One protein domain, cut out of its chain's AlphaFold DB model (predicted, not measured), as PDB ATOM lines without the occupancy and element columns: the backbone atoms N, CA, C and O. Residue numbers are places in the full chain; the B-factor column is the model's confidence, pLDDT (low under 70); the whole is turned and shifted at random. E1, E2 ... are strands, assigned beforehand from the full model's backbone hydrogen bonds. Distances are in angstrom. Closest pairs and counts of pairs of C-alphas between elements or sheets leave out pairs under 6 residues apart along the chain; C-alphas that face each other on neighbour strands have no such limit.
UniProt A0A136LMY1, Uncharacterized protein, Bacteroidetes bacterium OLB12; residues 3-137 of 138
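What this domain is: This is residues 3 to 137 of the 138 residues of an uncharacterized protein of Bacteroidetes bacterium OLB12 (UniProt A0A136LMY1). A long antiparallel sheet of seven strands rolls up into an elongated, incompletely closed barrel, with its edge strands E1 and E7 apart along the open seam. Six strands, E2 to E7, bend as they wind round it. The printed part has 135 residues, no named helix and strands E1 to E7, which sit side by side in chain order; the class is all strand. It is loose, with a radius of gyration of the C-alphas of 17.5 A, and a rod of 56 by 26 by 21 A.

Where its parts are: The longest strands by residues are E5, residues 71 to 90, 47.2 A, and E6, residues 94 to 113, 45.1 A. E4 is residues 50 to 66, 43.2 A; E3 is 27 to 41, 39.6 A; E2 is 11 to 24, 37.7 A. E1, residues 3 to 6, begins with C-alpha 3 at (182.612, 207.151, 372.736). E7, residues 125 to 136, 33.0 A, ends with C-alpha 136 at (185.724, 198.842, 371.184). E5 bends by 83 degrees at residue 84 and E6 by 87 degrees at residue 102.

How they stand to each other: The twisted sheet is a meander, each strand the antiparallel neighbour of the one before. In the hairpin E5 and E6, N 86 and O 98 are 2.8 A apart, within hydrogen-bond range. In the hairpin E4 and E5, N 58 and O 79 are 2.8 A apart; in E3 and E4, N 40 and O 53, 2.8 A; in E2 and E3, N 20 and O 31, 2.8 A. At the edges, N 5 and O 13 pair E1 with E2 at 2.8 A, and N 101 and O 129 pair E6 with E7 at 2.8 A. E2 and E7 are apart.

The domain as a whole: The C-alphas farthest apart, those of Glu 44 and Thr 69, are 56.1 A apart. The printed part has no cut. The link from E6 to E7, 11 residues, is long. Mean pLDDT of the printed part is 88.3; residues 113 to 123, of which 113 belongs to E6, are under 70.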
ATOM      1  N   TYR A   3     183.765 207.590 373.510       89.44
ATOM      2  CA  TYR A   3     182.612 207.151 372.736       89.44
ATOM      3  C   TYR A   3     182.623 207.886 371.402       89.44
ATOM      4  O   TYR A   3     182.762 209.108 371.384       89.44
ATOM      5  N   GLU A   4     182.455 207.156 370.305       91.56
ATOM      6  CA  GLU A   4     182.436 207.707 368.955       91.56
ATOM      7  C   GLU A   4     181.153 207.307 368.230       91.56
ATOM      8  O   GLU A   4     180.698 206.166 368.315       91.56
ATOM      9  N   ARG A   5     180.569 208.257 367.499       91.31
ATOM     10  CA  ARG A   5     179.371 208.044 366.695       91.31
ATOM     11  C   ARG A   5     179.563 208.605 365.297       91.31
ATOM     12  O   ARG A   5     179.793 209.801 365.123       91.31
ATOM     13  N   LYS A   6     179.385 207.746 364.294       93.06
ATOM     14  CA  LYS A   6     179.283 208.153 362.889       93.06
ATOM     15  C   LYS A   6     178.095 209.102 362.705       93.06
ATOM     16  O   LYS A   6     176.988 208.807 363.156       93.06
ATOM     17  N   VAL A   7     178.329 210.223 362.026       94.06
ATOM     18  CA  VAL A   7     177.293 211.219 361.694       94.06
ATOM     19  C   VAL A   7     177.104 211.387 360.186       94.06
ATOM     20  O   VAL A   7     176.045 211.826 359.751       94.06
ATOM     21  N   SER A   8     178.098 211.009 359.379       92.12
ATOM     22  CA  SER A   8     178.017 210.962 357.914       92.12
ATOM     23  C   SER A   8     178.981 209.909 357.350       92.12
ATOM     24  O   SER A   8     179.664 209.223 358.108       92.12
ATOM     25  N   ALA A   9     179.053 209.761 356.023       90.88
ATOM     26  CA  ALA A   9     180.006 208.848 355.382       90.88
ATOM     27  C   ALA A   9     181.473 209.201 355.699       90.88
ATOM     28  O   ALA A   9     182.298 208.305 355.852       90.88
ATOM     29  N   THR A  10     181.778 210.492 355.856       93.50
ATOM     30  CA  THR A  10     183.136 211.021 356.064       93.50
ATOM     31  C   THR A  10     183.315 211.697 357.423       93.50
ATOM     32  O   THR A  10     184.333 212.340 357.663       93.50
ATOM     33  N   GLY A  11     182.338 211.586 358.327       94.06
ATOM     34  CA  GLY A  11     182.327 212.335 359.579       94.06
ATOM     35  C   GLY A  11     181.853 211.527 360.777       94.06
ATOM     36  O   GLY A  11     180.853 210.804 360.698       94.06
ATOM     37  N   SER A  12     182.520 211.717 361.912       95.19
ATOM     38  CA  SER A  12     182.093 211.208 363.216       95.19
ATOM     39  C   SER A  12     182.267 212.259 364.312       95.19
ATOM     40  O   SER A  12     183.046 213.206 364.192       95.19
ATOM     41  N   PHE A  13     181.509 212.095 365.392       95.81
ATOM     42  CA  PHE A  13     181.689 212.845 366.625       95.81
ATOM     43  C   PHE A  13     182.208 211.908 367.709       95.81
ATOM     44  O   PHE A  13     181.636 210.838 367.922       95.81
ATOM     45  N   GLN A  14     183.253 212.326 368.416       94.62
ATOM     46  CA  GLN A  14     183.822 211.603 369.541       94.62
ATOM     47  C   GLN A  14     183.754 212.449 370.814       94.62
ATOM     48  O   GLN A  14     184.080 213.633 370.813       94.62
ATOM     49  N   LEU A  15     183.399 211.810 371.926       95.00
ATOM     50  CA  LEU A  15     183.568 212.353 373.267       95.00
ATOM     51  C   LEU A  15     184.551 211.479 374.048       95.00
ATOM     52  O   LEU A  15     184.250 210.340 374.403       95.00
ATOM     53  N   GLY A  16     185.742 212.017 374.299       93.00
ATOM     54  CA  GLY A  16     186.740 211.420 375.178       93.00
ATOM     55  C   GLY A  16     186.571 211.879 376.624       93.00
ATOM     56  O   GLY A  16     186.248 213.038 376.869       93.00
ATOM     57  N   ALA A  17     186.840 210.987 377.573       94.12
ATOM     58  CA  ALA A  17     186.978 211.304 378.989       94.12
ATOM     59  C   ALA A  17     188.168 210.548 379.593       94.12
ATOM     60  O   ALA A  17     188.409 209.377 379.270       94.12
ATOM     61  N   PHE A  18     188.909 211.189 380.486       92.62
ATOM     62  CA  PHE A  18     189.990 210.555 381.231       92.62
ATOM     63  C   PHE A  18     189.988 211.017 382.682       92.62
ATOM     64  O   PHE A  18     189.492 212.092 382.995       92.62
ATOM     65  N   TYR A  19     190.565 210.188 383.542       94.44
ATOM     66  CA  TYR A  19     190.942 210.529 384.904       94.44
ATOM     67  C   TYR A  19     192.410 210.145 385.061       94.44
ATOM     68  O   TYR A  19     192.811 209.076 384.594       94.44
ATOM     69  N   THR A  20     193.223 211.021 385.635       93.69
ATOM     70  CA  THR A  20     194.668 210.823 385.740       93.69
ATOM     71  C   THR A  20     195.210 211.431 387.025       93.69
ATOM     72  O   THR A  20     194.597 212.324 387.607       93.69
ATOM     73  N   GLY A  21     196.346 210.901 387.463       93.12
ATOM     74  CA  GLY A  21     197.141 211.419 388.562       93.12
ATOM     75  C   GLY A  21     198.611 211.340 388.167       93.12
ATOM     76  O   GLY A  21     199.048 210.281 387.709       93.12
ATOM     77  N   PHE A  22     199.350 212.436 388.286       88.75
ATOM     78  CA  PHE A  22     200.797 212.462 388.073       88.75
ATOM     79  C   PHE A  22     201.443 213.513 388.979       88.75
ATOM     80  O   PHE A  22     200.806 214.492 389.355       88.75
ATOM     81  N   THR A  23     202.717 213.321 389.299       87.50
ATOM     82  CA  THR A  23     203.491 214.245 390.135       87.50
ATOM     83  C   THR A  23     204.557 214.914 389.281       87.50
ATOM     84  O   THR A  23     205.240 214.241 388.505       87.50
ATOM     85  N   SER A  24     204.698 216.230 389.410       83.31
ATOM     86  CA  SER A  24     205.746 217.013 388.758       83.31
ATOM     87  C   SER A  24     206.436 217.887 389.799       83.31
ATOM     88  O   SER A  24     205.813 218.783 390.361       83.31
ATOM     89  N   GLY A  25     207.714 217.614 390.070       85.00
ATOM     90  CA  GLY A  25     208.399 218.193 391.230       85.00
ATOM     91  C   GLY A  25     207.719 217.760 392.529       85.00
ATOM     92  O   GLY A  25     207.496 216.566 392.720       85.00
ATOM     93  N   ASP A  26     207.364 218.730 393.372       84.88
ATOM     94  CA  ASP A  26     206.684 218.517 394.659       84.88
ATOM     95  C   ASP A  26     205.151 218.646 394.561       84.88
ATOM     96  O   ASP A  26     204.450 218.547 395.566       84.88
ATOM     97  N   THR A  27     204.610 218.867 393.356       83.94
ATOM     98  CA  THR A  27     203.171 219.048 393.131       83.94
ATOM     99  C   THR A  27     202.545 217.795 392.517       83.94
ATOM    100  O   THR A  27     202.893 217.379 391.406       83.94
ATOM    101  N   GLU A  28     201.586 217.200 393.223       89.69
ATOM    102  CA  GLU A  28     200.678 216.183 392.691       89.69
ATOM    103  C   GLU A  28     199.512 216.852 391.955       89.69
ATOM    104  O   GLU A  28     198.859 217.754 392.477       89.69
ATOM    105  N   PHE A  29     199.231 216.369 390.747       90.62
ATOM    106  CA  PHE A  29     198.087 216.745 389.928       90.62
ATOM    107  C   PHE A  29     197.161 215.546 389.816       90.62
ATOM    108  O   PHE A  29     197.565 214.499 389.307       90.62
ATOM    109  N   LYS A  30     195.901 215.697 390.218       95.25
ATOM    110  CA  LYS A  30     194.920 214.612 390.163       95.25
ATOM    111  C   LYS A  30     193.576 215.123 389.705       95.25
ATOM    112  O   LYS A  30     193.045 216.072 390.259       95.25
ATOM    113  N   GLY A  31     193.006 214.500 388.684       95.38
ATOM    114  CA  GLY A  31     191.818 215.078 388.086       95.38
ATOM    115  C   GLY A  31     191.305 214.365 386.863       95.38
ATOM    116  O   GLY A  31     191.715 213.250 386.531       95.38
ATOM    117  N   PHE A  32     190.378 215.024 386.185       96.38
ATOM    118  CA  PHE A  32     189.728 214.495 385.000       96.38
ATOM    119  C   PHE A  32     189.783 215.480 383.844       96.38
ATOM    120  O   PHE A  32     190.006 216.675 384.006       96.38
ATOM    121  N   GLY A  33     189.526 214.962 382.650       95.81
ATOM    122  CA  GLY A  33     189.304 215.795 381.488       95.81
ATOM    123  C   GLY A  33     188.286 215.196 380.545       95.81
ATOM    124  O   GLY A  33     188.125 213.977 380.457       95.81
ATOM    125  N   ILE A  34     187.614 216.078 379.818       97.06
ATOM    126  CA  ILE A  34     186.677 215.745 378.751       97.06
ATOM    127  C   ILE A  34     187.152 216.381 377.448       97.06
ATOM    128  O   ILE A  34     187.756 217.452 377.438       97.06
ATOM    129  N   THR A  35     186.951 215.696 376.329       97.38
ATOM    130  CA  THR A  35     187.447 216.128 375.016       97.38
ATOM    131  C   THR A  35     186.419 215.797 373.936       97.38
ATOM    132  O   THR A  35     186.424 214.676 373.420       97.38
ATOM    133  N   PRO A  36     185.514 216.734 373.607       96.94
ATOM    134  CA  PRO A  36     184.733 216.671 372.381       96.94
ATOM    135  C   PRO A  36     185.636 216.858 371.161       96.94
ATOM    136  O   PRO A  36     186.486 217.749 371.129       96.94
ATOM    137  N   GLU A  37     185.421 216.042 370.140       97.00
ATOM    138  CA  GLU A  37     186.207 216.038 368.912       97.00
ATOM    139  C   GLU A  37     185.298 215.706 367.726       97.00
ATOM    140  O   GLU A  37     184.502 214.768 367.783       97.00
ATOM    141  N   TYR A  38     185.404 216.474 366.643       97.06
ATOM    142  CA  TYR A  38     184.725 216.155 365.388       97.06
ATOM    143  C   TYR A  38     185.760 215.656 364.389       97.06
ATOM    144  O   TYR A  38     186.713 216.373 364.106       97.06
ATOM    145  N   ARG A  39     185.587 214.455 363.838       96.38
ATOM    146  CA  ARG A  39     186.565 213.820 362.948       96.38
ATOM    147  C   ARG A  39     186.085 213.870 361.507       96.38
ATOM    148  O   ARG A  39     184.997 213.391 361.199       96.38
ATOM    149  N   PHE A  40     186.921 214.412 360.627       96.50
ATOM    150  CA  PHE A  40     186.745 214.388 359.177       96.50
ATOM    151  C   PHE A  40     187.675 213.337 358.577       96.50
ATOM    152  O   PHE A  40     188.892 213.522 358.577       96.50
ATOM    153  N   TYR A  41     187.113 212.248 358.061       95.81
ATOM    154  CA  TYR A  41     187.861 211.170 357.420       95.81
ATOM    155  C   TYR A  41     188.219 211.561 355.986       95.81
ATOM    156  O   TYR A  41     187.355 211.912 355.184       95.81
ATOM    157  N   LEU A  42     189.515 211.507 355.690       92.69
ATOM    158  CA  LEU A  42     190.126 211.839 354.402       92.69
ATOM    159  C   LEU A  42     190.369 210.596 353.531       92.69
ATOM    160  O   LEU A  42     190.824 210.707 352.396       92.69
ATOM    161  N   SER A  43     190.127 209.407 354.078       82.44
ATOM    162  CA  SER A  43     190.257 208.124 353.393       82.44
ATOM    163  C   SER A  43     189.027 207.781 352.555       82.44
ATOM    164  O   SER A  43     187.918 208.201 352.866       82.44
ATOM    165  N   GLU A  44     189.213 206.925 351.548       82.12
ATOM    166  CA  GLU A  44     188.107 206.344 350.767       82.12
ATOM    167  C   GLU A  44     187.241 205.370 351.591       82.12
ATOM    168  O   GLU A  44     186.114 205.061 351.210       82.12
ATOM    169  N   THR A  45     187.750 204.883 352.727       83.56
ATOM    170  CA  THR A  45     186.984 204.077 353.683       83.56
ATOM    171  C   THR A  45     185.998 204.939 354.461       83.56
ATOM    172  O   THR A  45     186.353 206.020 354.931       83.56
ATOM    173  N   GLU A  46     184.776 204.435 354.642       85.19
ATOM    174  CA  GLU A  46     183.767 205.131 355.437       85.19
ATOM    175  C   GLU A  46     184.200 205.298 356.902       85.19
ATOM    176  O   GLU A  46     184.839 204.423 357.499       85.19
ATOM    177  N   ALA A  47     183.783 206.411 357.507       85.69
ATOM    178  CA  ALA A  47     183.948 206.646 358.934       85.69
ATOM    179  C   ALA A  47     183.358 205.473 359.756       85.69
ATOM    180  O   ALA A  47     182.272 204.983 359.413       85.69
ATOM    181  N   PRO A  48     184.020 205.033 360.844       87.12
ATOM    182  CA  PRO A  48     185.164 205.667 361.495       87.12
ATOM    183  C   PRO A  48     186.517 204.989 361.181       87.12
ATOM    184  O   PRO A  48     187.379 204.868 362.049       87.12
ATOM    185  N   VAL A  49     186.726 204.508 359.949       91.56
ATOM    186  CA  VAL A  49     187.990 203.867 359.539       91.56
ATOM    187  C   VAL A  49     188.808 204.794 358.649       91.56
ATOM    188  O   VAL A  49     188.309 205.300 357.649       91.56
ATOM    189  N   GLY A  50     190.098 204.930 358.962       93.69
ATOM    190  CA  GLY A  50     191.091 205.556 358.096       93.69
ATOM    191  C   GLY A  50     191.724 206.819 358.671       93.69
ATOM    192  O   GLY A  50     191.778 207.009 359.885       93.69
ATOM    193  N   VAL A  51     192.305 207.636 357.790       96.50
ATOM    194  CA  VAL A  51     193.007 208.872 358.169       96.50
ATOM    195  C   VAL A  51     191.984 209.978 358.368       96.50
ATOM    196  O   VAL A  51     191.110 210.147 357.522       96.50
ATOM    197  N   TYR A  52     192.117 210.749 359.440       96.62
ATOM    198  CA  TYR A  52     191.230 211.863 359.738       96.62
ATOM    199  C   TYR A  52     191.989 213.115 360.166       96.62
ATOM    200  O   TYR A  52     193.115 213.050 360.657       96.62
ATOM    201  N   VAL A  53     191.329 214.260 360.022       97.75
ATOM    202  CA  VAL A  53     191.674 215.501 360.723       97.75
ATOM    203  C   VAL A  53     190.537 215.860 361.663       97.75
ATOM    204  O   VAL A  53     189.370 215.670 361.318       97.75
ATOM    205  N   ALA A  54     190.857 216.341 362.858       97.75
ATOM    206  CA  ALA A  54     189.841 216.582 363.865       97.75
ATOM    207  C   ALA A  54     190.129 217.820 364.713       97.75
ATOM    208  O   ALA A  54     191.106 217.824 365.472       97.75
ATOM    209  N   PRO A  55     189.310 218.884 364.613       98.06
ATOM    210  CA  PRO A  55     189.288 219.899 365.647       98.06
ATOM    211  C   PRO A  55     188.751 219.294 366.945       98.06
ATOM    212  O   PRO A  55     187.801 218.503 366.945       98.06
ATOM    213  N   PHE A  56     189.342 219.703 368.058       98.00
ATOM    214  CA  PHE A  56     188.887 219.311 369.381       98.00
ATOM    215  C   PHE A  56     188.870 220.509 370.319       98.00
ATOM    216  O   PHE A  56     189.637 221.462 370.163       98.00
ATOM    217  N   VAL A  57     188.017 220.414 371.329       98.00
ATOM    218  CA  VAL A  57     188.091 221.243 372.530       98.00
ATOM    219  C   VAL A  57     188.339 220.333 373.720       98.00
ATOM    220  O   VAL A  57     188.101 219.127 373.658       98.00
ATOM    221  N   ARG A  58     188.867 220.878 374.805       96.44
ATOM    222  CA  ARG A  58     189.197 220.116 375.999       96.44
ATOM    223  C   ARG A  58     188.984 220.967 377.232       96.44
ATOM    224  O   ARG A  58     189.459 222.093 377.299       96.44
ATOM    225  N   TYR A  59     188.313 220.371 378.205       95.94
ATOM    226  CA  TYR A  59     188.245 220.872 379.567       95.94
ATOM    227  C   TYR A  59     188.955 219.876 380.478       95.94
ATOM    228  O   TYR A  59     188.759 218.666 380.318       95.94
ATOM    229  N   MET A  60     189.781 220.369 381.392       94.81
ATOM    230  CA  MET A  60     190.436 219.570 382.425       94.81
ATOM    231  C   MET A  60     190.278 220.261 383.769       94.81
ATOM    232  O   MET A  60     190.283 221.484 383.842       94.81
ATOM    233  N   ASP A  61     190.150 219.465 384.816       94.69
ATOM    234  CA  ASP A  61     190.056 219.945 386.183       94.69
ATOM    235  C   ASP A  61     190.942 219.059 387.051       94.69
ATOM    236  O   ASP A  61     190.757 217.838 387.067       94.69
ATOM    237  N   PHE A  62     191.930 219.673 387.698       92.94
ATOM    238  CA  PHE A  62     192.914 219.013 388.546       92.94
ATOM    239  C   PHE A  62     192.876 219.602 389.948       92.94
ATOM    240  O   PHE A  62     192.997 220.812 390.121       92.94
ATOM    241  N   ASP A  63     192.780 218.744 390.950       92.69
ATOM    242  CA  ASP A  63     193.221 219.072 392.294       92.69
ATOM    243  C   ASP A  63     194.755 219.056 392.322       92.69
ATOM    244  O   ASP A  63     195.394 218.171 391.740       92.69
ATOM    245  N   LEU A  64     195.319 220.078 392.965       88.88
ATOM    246  CA  LEU A  64     196.748 220.262 393.176       88.88
ATOM    247  C   LEU A  64     197.047 220.064 394.654       88.88
ATOM    248  O   LEU A  64     196.398 220.701 395.486       88.88
ATOM    249  N   THR A  65     198.058 219.265 394.960       87.06
ATOM    250  CA  THR A  65     198.581 219.119 396.319       87.06
ATOM    251  C   THR A  65     200.093 219.272 396.275       87.06
ATOM    252  O   THR A  65     200.772 218.542 395.559       87.06
ATOM    253  N   ASP A  66     200.619 220.235 397.023       82.31
ATOM    254  CA  ASP A  66     202.054 220.439 397.190       82.31
ATOM    255  C   ASP A  66     202.537 219.674 398.431       82.31
ATOM    256  O   ASP A  66     202.156 219.999 399.559       82.31
ATOM    257  N   GLU A  67     203.356 218.638 398.237       77.38
ATOM    258  CA  GLU A  67     203.805 217.772 399.334       77.38
ATOM    259  C   GLU A  67     204.802 218.470 400.272       77.38
ATOM    260  O   GLU A  67     204.884 218.128 401.454       77.38
ATOM    261  N   ALA A  68     205.542 219.466 399.779       75.75
ATOM    262  CA  ALA A  68     206.553 220.173 400.558       75.75
ATOM    263  C   ALA A  68     205.934 221.185 401.535       75.75
ATOM    264  O   ALA A  68     206.452 221.398 402.636       75.75
ATOM    265  N   THR A  69     204.825 221.810 401.142       74.62
ATOM    266  CA  THR A  69     204.163 222.882 401.898       74.62
ATOM    267  C   THR A  69     202.787 222.497 402.433       74.62
ATOM    268  O   THR A  69     202.212 223.257 403.215       74.62
ATOM    269  N   THR A  70     202.259 221.318 402.080       78.12
ATOM    270  CA  THR A  70     200.875 220.894 402.385       78.12
ATOM    271  C   THR A  70     199.833 221.915 401.909       78.12
ATOM    272  O   THR A  70     198.827 222.155 402.578       78.12
ATOM    273  N   SER A  71     200.100 222.556 400.767       81.38
ATOM    274  CA  SER A  71     199.198 223.529 400.139       81.38
ATOM    275  C   SER A  71     198.279 222.830 399.141       81.38
ATOM    276  O   SER A  71     198.738 221.975 398.383       81.38
ATOM    277  N   ASP A  72     197.006 223.228 399.096       85.38
ATOM    278  CA  ASP A  72     196.023 222.682 398.159       85.38
ATOM    279  C   ASP A  72     195.498 223.752 397.199       85.38
ATOM    280  O   ASP A  72     195.232 224.905 397.562       85.38
ATOM    281  N   GLY A  73     195.257 223.341 395.960       87.94
ATOM    282  CA  GLY A  73     194.693 224.184 394.917       87.94
ATOM    283  C   GLY A  73     193.825 223.405 393.942       87.94
ATOM    284  O   GLY A  73     193.699 222.185 394.004       87.94
ATOM    285  N   THR A  74     193.207 224.131 393.022       90.06
ATOM    286  CA  THR A  74     192.581 223.559 391.831       90.06
ATOM    287  C   THR A  74     193.084 224.294 390.607       90.06
ATOM    288  O   THR A  74     193.088 225.523 390.578       90.06
ATOM    289  N   LEU A  75     193.468 223.535 389.590       89.38
ATOM    290  CA  LEU A  75     193.769 224.014 388.253       89.38
ATOM    291  C   LEU A  75     192.629 223.596 387.327       89.38
ATOM    292  O   LEU A  75     192.450 222.411 387.041       89.38
ATOM    293  N   SER A  76     191.876 224.576 386.837       92.31
ATOM    294  CA  SER A  76     190.895 224.357 385.778       92.31
ATOM    295  C   SER A  76     191.496 224.832 384.463       92.31
ATOM    296  O   SER A  76     191.986 225.952 384.367       92.31
ATOM    297  N   MET A  77     191.455 223.989 383.439       91.75
ATOM    298  CA  MET A  77     192.020 224.296 382.132       91.75
ATOM    299  C   MET A  77     190.986 224.164 381.034       91.75
ATOM    300  O   MET A  77     190.189 223.220 381.004       91.75
ATOM    301  N   PHE A  78     191.077 225.061 380.063       94.75
ATOM    302  CA  PHE A  78     190.307 224.991 378.838       94.75
ATOM    303  C   PHE A  78     191.215 225.202 377.633       94.75
ATOM    304  O   PHE A  78     192.138 226.009 377.656       94.75
ATOM    305  N   GLY A  79     190.968 224.463 376.562       94.69
ATOM    306  CA  GLY A  79     191.799 224.549 375.377       94.69
ATOM    307  C   GLY A  79     191.198 223.846 374.183       94.69
ATOM    308  O   GLY A  79     190.109 223.273 374.231       94.69
ATOM    309  N   GLY A  80     191.939 223.872 373.091       97.00
ATOM    310  CA  GLY A  80     191.551 223.215 371.864       97.00
ATOM    311  C   GLY A  80     192.700 223.149 370.885       97.00
ATOM    312  O   GLY A  80     193.807 223.628 371.129       97.00
ATOM    313  N   GLY A  81     192.439 222.519 369.757       97.31
ATOM    314  CA  GLY A  81     193.452 222.355 368.740       97.31
ATOM    315  C   GLY A  81     192.946 221.549 367.572       97.31
ATOM    316  O   GLY A  81     191.744 221.345 367.390       97.31
ATOM    317  N   LEU A  82     193.903 221.082 366.787       98.00
ATOM    318  CA  LEU A  82     193.658 220.286 365.603       98.00
ATOM    319  C   LEU A  82     194.591 219.088 365.649       98.00
ATOM    320  O   LEU A  82     195.789 219.253 365.861       98.00
ATOM    321  N   VAL A  83     194.058 217.891 365.433       98.31
ATOM    322  CA  VAL A  83     194.874 216.685 365.278       98.31
ATOM    323  C   VAL A  83     194.713 216.101 363.887       98.31
ATOM    324  O   VAL A  83     193.649 216.205 363.277       98.31
ATOM    325  N   ILE A  84     195.770 215.461 363.402       97.94
ATOM    326  CA  ILE A  84     195.685 214.444 362.360       97.94
ATOM    327  C   ILE A  84     195.827 213.085 363.037       97.94
ATOM    328  O   ILE A  84     196.655 212.911 363.935       97.94
ATOM    329  N   GLY A  85     195.016 212.123 362.623       96.81
ATOM    330  CA  GLY A  85     195.066 210.782 363.173       96.81
ATOM    331  C   GLY A  85     194.740 209.709 362.158       96.81
ATOM    332  O   GLY A  85     194.360 209.979 361.018       96.81
ATOM    333  N   LYS A  86     194.938 208.464 362.575       95.75
ATOM    334  CA  LYS A  86     194.596 207.281 361.802       95.75
ATOM    335  C   LYS A  86     193.947 206.261 362.716       95.75
ATOM    336  O   LYS A  86     194.549 205.832 363.696       95.75
ATOM    337  N   GLN A  87     192.744 205.852 362.336       95.12
ATOM    338  CA  GLN A  87     191.954 204.865 363.050       95.12
ATOM    339  C   GLN A  87     191.864 203.570 362.251       95.12
ATOM    340  O   GLN A  87     191.502 203.551 361.073       95.12
ATOM    341  N   TRP A  88     192.187 202.473 362.919       93.19
ATOM    342  CA  TRP A  88     192.035 201.113 362.433       93.19
ATOM    343  C   TRP A  88     190.928 200.426 363.221       93.19
ATOM    344  O   TRP A  88     190.864 200.555 364.443       93.19
ATOM    345  N   ILE A  89     190.087 199.656 362.534       91.44
ATOM    346  CA  ILE A  89     189.098 198.788 363.171       91.44
ATOM    347  C   ILE A  89     189.385 197.350 362.758       91.44
ATOM    348  O   ILE A  89     189.391 197.011 361.576       91.44
ATOM    349  N   PHE A  90     189.637 196.498 363.747       88.31
ATOM    350  CA  PHE A  90     189.928 195.085 363.569       88.31
ATOM    351  C   PHE A  90     188.724 194.248 363.979       88.31
ATOM    352  O   PHE A  90     188.183 194.403 365.079       88.31
ATOM    353  N   LYS A  91     188.337 193.316 363.097       83.56
ATOM    354  CA  LYS A  91     187.237 192.361 363.318       83.56
ATOM    355  C   LYS A  91     185.937 193.032 363.792       83.56
ATOM    356  O   LYS A  91     185.240 192.456 364.621       83.56
ATOM    357  N   GLU A  92     185.685 194.261 363.329       79.62
ATOM    358  CA  GLU A  92     184.498 195.076 363.658       79.62
ATOM    359  C   GLU A  92     184.291 195.346 365.158       79.62
ATOM    360  O   GLU A  92     183.231 195.806 365.557       79.62
ATOM    361  N   LYS A  93     185.288 195.056 366.002       82.88
ATOM    362  CA  LYS A  93     185.136 195.075 367.465       82.88
ATOM    363  C   LYS A  93     186.214 195.846 368.185       82.88
ATOM    364  O   LYS A  93     185.959 196.340 369.271       82.88
ATOM    365  N   ILE A  94     187.421 195.914 367.629       88.12
ATOM    366  CA  ILE A  94     188.571 196.534 368.290       88.12
ATOM    367  C   ILE A  94     188.989 197.737 367.463       88.12
ATOM    368  O   ILE A  94     189.306 197.578 366.287       88.12
ATOM    369  N   SER A  95     189.019 198.915 368.074       90.56
ATOM    370  CA  SER A  95     189.593 200.111 367.472       90.56
ATOM    371  C   SER A  95     190.992 200.376 368.026       90.56
ATOM    372  O   SER A  95     191.251 200.233 369.222       90.56
ATOM    373  N   LEU A  96     191.896 200.752 367.129       92.69
ATOM    374  CA  LEU A  96     193.183 201.352 367.446       92.69
ATOM    375  C   LEU A  96     193.208 202.715 366.773       92.69
ATOM    376  O   LEU A  96     192.912 202.810 365.585       92.69
ATOM    377  N   ASP A  97     193.571 203.751 367.504       94.31
ATOM    378  CA  ASP A  97     193.650 205.102 366.968       94.31
ATOM    379  C   ASP A  97     194.939 205.775 367.442       94.31
ATOM    380  O   ASP A  97     195.350 205.656 368.595       94.31
ATOM    381  N   ALA A  98     195.622 206.417 366.502       96.38
ATOM    382  CA  ALA A  98     196.856 207.148 366.727       96.38
ATOM    383  C   ALA A  98     196.689 208.564 366.192       96.38
ATOM    384  O   ALA A  98     196.312 208.733 365.032       96.38
ATOM    385  N   PHE A  99     197.011 209.573 366.998       97.12
ATOM    386  CA  PHE A  99     196.871 210.972 366.602       97.12
ATOM    387  C   PHE A  99     198.013 211.841 367.110       97.12
ATOM    388  O   PHE A  99     198.642 211.548 368.128       97.12
ATOM    389  N   VAL A 100     198.245 212.943 366.401       98.19
ATOM    390  CA  VAL A 100     199.166 214.008 366.790       98.19
ATOM    391  C   VAL A 100     198.692 215.345 366.226       98.19
ATOM    392  O   VAL A 100     198.118 215.407 365.140       98.19
ATOM    393  N   GLY A 101     198.939 216.434 366.942       97.50
ATOM    394  CA  GLY A 101     198.736 217.771 366.409       97.50
ATOM    395  C   GLY A 101     198.965 218.879 367.428       97.50
ATOM    396  O   GLY A 101     199.193 218.600 368.610       97.50
ATOM    397  N   PRO A 102     198.946 220.139 366.973       97.31
ATOM    398  CA  PRO A 102     199.074 221.287 367.851       97.31
ATOM    399  C   PRO A 102     197.844 221.445 368.745       97.31
ATOM    400  O   PRO A 102     196.705 221.172 368.351       97.31
ATOM    401  N   GLN A 103     198.086 221.956 369.942       96.00
ATOM    402  CA  GLN A 103     197.054 222.394 370.866       96.00
ATOM    403  C   GLN A 103     197.432 223.731 371.488       96.00
ATOM    404  O   GLN A 103     198.610 224.075 371.568       96.00
ATOM    405  N   TYR A 104     196.423 224.453 371.944       94.06
ATOM    406  CA  TYR A 104     196.568 225.607 372.808       94.06
ATOM    407  C   TYR A 104     195.631 225.422 373.999       94.06
ATOM    408  O   TYR A 104     194.465 225.061 373.813       94.06
ATOM    409  N   ALA A 105     196.136 225.627 375.208       92.50
ATOM    410  CA  ALA A 105     195.350 225.550 376.431       92.50
ATOM    411  C   ALA A 105     195.695 226.726 377.335       92.50
ATOM    412  O   ALA A 105     196.810 227.223 377.289       92.50
ATOM    413  N   THR A 106     194.730 227.157 378.134       89.00
ATOM    414  CA  THR A 106     194.912 228.167 379.174       89.00
ATOM    415  C   THR A 106     194.366 227.606 380.476       89.00
ATOM    416  O   THR A 106     193.369 226.872 380.466       89.00
ATOM    417  N   GLY A 107     195.018 227.927 381.589       83.88
ATOM    418  CA  GLY A 107     194.665 227.414 382.906       83.88
ATOM    419  C   GLY A 107     194.449 228.533 383.912       83.88
ATOM    420  O   GLY A 107     195.235 229.470 383.975       83.88
ATOM    421  N   ASP A 108     193.405 228.405 384.720       81.81
ATOM    422  CA  ASP A 108     193.163 229.259 385.876       81.81
ATOM    423  C   ASP A 108     193.434 228.456 387.151       81.81
ATOM    424  O   ASP A 108     192.816 227.410 387.388       81.81
ATOM    425  N   VAL A 109     194.337 228.960 387.994       81.00
ATOM    426  CA  VAL A 109     194.646 228.368 389.301       81.00
ATOM    427  C   VAL A 109     193.837 229.056 390.387       81.00
ATOM    428  O   VAL A 109     193.840 230.279 390.519       81.00
ATOM    429  N   LYS A 110     193.164 228.255 391.209       78.19
ATOM    430  CA  LYS A 110     192.487 228.697 392.426       78.19
ATOM    431  C   LYS A 110     193.148 228.045 393.628       78.19
ATOM    432  O   LYS A 110     193.004 226.843 393.841       78.19
ATOM    433  N   VAL A 111     193.841 228.849 394.425       76.38
ATOM    434  CA  VAL A 111     194.446 228.411 395.687       76.38
ATOM    435  C   VAL A 111     193.343 228.196 396.723       76.38
ATOM    436  O   VAL A 111     192.502 229.072 396.933       76.38
ATOM    437  N   LYS A 112     193.315 227.016 397.351       72.25
ATOM    438  CA  LYS A 112     192.374 226.679 398.433       72.25
ATOM    439  C   LYS A 112     193.023 226.865 399.810       72.25
ATOM    440  O   LYS A 112     192.337 227.276 400.745       72.25
ATOM    441  N   SER A 113     194.324 226.600 399.933       63.41
ATOM    442  CA  SER A 113     195.125 226.751 401.157       63.41
ATOM    443  C   SER A 113     196.612 226.934 400.809       63.41
ATOM    444  O   SER A 113     197.095 226.317 399.867       63.41
ATOM    445  N   GLY A 114     197.351 227.761 401.564       60.66
ATOM    446  CA  GLY A 114     198.804 227.951 401.378       60.66
ATOM    447  C   GLY A 114     199.213 229.243 400.655       60.66
ATOM    448  O   GLY A 114     198.490 230.238 400.704       60.66
ATOM    449  N   THR A 115     200.406 229.250 400.051       56.91
ATOM    450  CA  THR A 115     201.012 230.405 399.346       56.91
ATOM    451  C   THR A 115     200.788 230.335 397.827       56.91
ATOM    452  O   THR A 115     200.796 229.248 397.262       56.91
ATOM    453  N   ASP A 116     200.645 231.491 397.163       54.34
ATOM    454  CA  ASP A 116     200.254 231.663 395.742       54.34
ATOM    455  C   ASP A 116     201.290 231.218 394.678       54.34
ATOM    456  O   ASP A 116     201.350 231.782 393.587       54.34
ATOM    457  N   SER A 117     202.137 230.229 394.954       55.62
ATOM    458  CA  SER A 117     203.223 229.831 394.047       55.62
ATOM    459  C   SER A 117     203.026 228.426 393.481       55.62
ATOM    460  O   SER A 117     203.841 227.544 393.738       55.62
ATOM    461  N   PHE A 118     201.959 228.206 392.711       62.75
ATOM    462  CA  PHE A 118     201.867 227.022 391.852       62.75
ATOM    463  C   PHE A 118     202.447 227.362 390.475       62.75
ATOM    464  O   PHE A 118     201.967 228.282 389.813       62.75
ATOM    465  N   ASP A 119     203.478 226.633 390.047       59.66
ATOM    466  CA  ASP A 119     204.025 226.742 388.692       59.66
ATOM    467  C   ASP A 119     203.124 225.961 387.723       59.66
ATOM    468  O   ASP A 119     203.193 224.734 387.616       59.66
ATOM    469  N   THR A 120     202.206 226.673 387.069       63.16
ATOM    470  CA  THR A 120     201.264 226.096 386.097       63.16
ATOM    471  C   THR A 120     201.578 226.463 384.653       63.16
ATOM    472  O   THR A 120     200.814 226.098 383.758       63.16
ATOM    473  N   ASP A 121     202.721 227.106 384.401       64.69
ATOM    474  CA  ASP A 121     203.155 227.518 383.058       64.69
ATOM    475  C   ASP A 121     203.359 226.315 382.121       64.69
ATOM    476  O   ASP A 121     203.237 226.436 380.906       64.69
ATOM    477  N   VAL A 122     203.587 225.117 382.671       63.91
ATOM    478  CA  VAL A 122     203.682 223.850 381.914       63.91
ATOM    479  C   VAL A 122     202.403 223.541 381.119       63.91
ATOM    480  O   VAL A 122     202.428 222.782 380.146       63.91
ATOM    481  N   PHE A 123     201.280 224.118 381.536       68.75
ATOM    482  CA  PHE A 123     199.949 223.818 381.037       68.75
ATOM    483  C   PHE A 123     199.316 224.959 380.231       68.75
ATOM    484  O   PHE A 123     198.297 224.729 379.573       68.75
ATOM    485  N   ASP A 124     199.923 226.146 380.241       80.75
ATOM    486  CA  ASP A 124     199.444 227.319 379.514       80.75
ATOM    487  C   ASP A 124     200.223 227.517 378.204       80.75
ATOM    488  O   ASP A 124     201.439 227.353 378.117       80.75
ATOM    489  N   GLY A 125     199.508 227.872 377.147       87.62
ATOM    490  CA  GLY A 125     200.073 228.194 375.853       87.62
ATOM    491  C   GLY A 125     200.022 227.065 374.826       87.62
ATOM    492  O   GLY A 125     199.154 226.187 374.826       87.62
ATOM    493  N   PHE A 126     200.938 227.149 373.858       92.56
ATOM    494  CA  PHE A 126     201.024 226.216 372.739       92.56
ATOM    495  C   PHE A 126     201.756 224.934 373.132       92.56
ATOM    496  O   PHE A 126     202.858 224.969 373.670       92.56
ATOM    497  N   GLY A 127     201.187 223.797 372.749       92.06
ATOM    498  CA  GLY A 127     201.781 222.488 372.971       92.06
ATOM    499  C   GLY A 127     201.450 221.491 371.870       92.06
ATOM    500  O   GLY A 127     200.792 221.799 370.873       92.06
ATOM    501  N   ILE A 128     201.894 220.253 372.071       93.69
ATOM    502  CA  ILE A 128     201.580 219.120 371.200       93.69
ATOM    503  C   ILE A 128     200.634 218.190 371.949       93.69
ATOM    504  O   ILE A 128     200.875 217.833 373.101       93.69
ATOM    505  N   ARG A 129     199.560 217.770 371.285       93.56
ATOM    506  CA  ARG A 129     198.718 216.659 371.718       93.56
ATOM    507  C   ARG A 129     199.034 215.460 370.840       93.56
ATOM    508  O   ARG A 129     198.837 215.519 369.633       93.56
ATOM    509  N   ALA A 130     199.462 214.367 371.450       95.12
ATOM    510  CA  ALA A 130     199.620 213.080 370.786       95.12
ATOM    511  C   ALA A 130     199.023 211.966 371.647       95.12
ATOM    512  O   ALA A 130     198.862 212.134 372.858       95.12
ATOM    513  N   GLY A 131     198.678 210.838 371.036       92.81
ATOM    514  CA  GLY A 131     198.152 209.704 371.782       92.81
ATOM    515  C   GLY A 131     197.962 208.449 370.948       92.81
ATOM    516  O   GLY A 131     197.854 208.499 369.723       92.81
ATOM    517  N   LEU A 132     197.911 207.328 371.664       92.56
ATOM    518  CA  LEU A 132     197.478 206.027 371.176       92.56
ATOM    519  C   LEU A 132     196.283 205.591 372.020       92.56
ATOM    520  O   LEU A 132     196.363 205.573 373.250       92.56
ATOM    521  N   THR A 133     195.176 205.257 371.374       88.69
ATOM    522  CA  THR A 133     193.938 204.842 372.031       88.69
ATOM    523  C   THR A 133     193.525 203.465 371.537       88.69
ATOM    524  O   THR A 133     193.588 203.146 370.350       88.69
ATOM    525  N   PHE A 134     193.099 202.634 372.482       86.88
ATOM    526  CA  PHE A 134     192.488 201.339 372.222       86.88
ATOM    527  C   PHE A 134     191.030 201.419 372.653       86.88
ATOM    528  O   PHE A 134     190.731 201.926 373.739       86.88
ATOM    529  N   GLY A 135     190.126 200.931 371.815       81.12
ATOM    530  CA  GLY A 135     188.699 200.985 372.079       81.12
ATOM    531  C   GLY A 135     187.951 199.787 371.523       81.12
ATOM    532  O   GLY A 135     188.520 198.900 370.880       81.12
ATOM    533  N   PHE A 136     186.650 199.780 371.790       78.25
ATOM    534  CA  PHE A 136     185.724 198.842 371.184       78.25
ATOM    535  C   PHE A 136     184.893 199.568 370.129       78.25
ATOM    536  O   PHE A 136     184.337 200.628 370.410       78.25
ATOM    537  N   ALA A 137     184.830 198.998 368.929       71.50
ATOM    538  CA  ALA A 137     183.900 199.412 367.886       71.50
ATOM    539  C   ALA A 137     182.617 198.575 368.022       71.50
ATOM    540  O   ALA A 137     182.702 197.374 368.289       71.50
TER     541      ALA A 137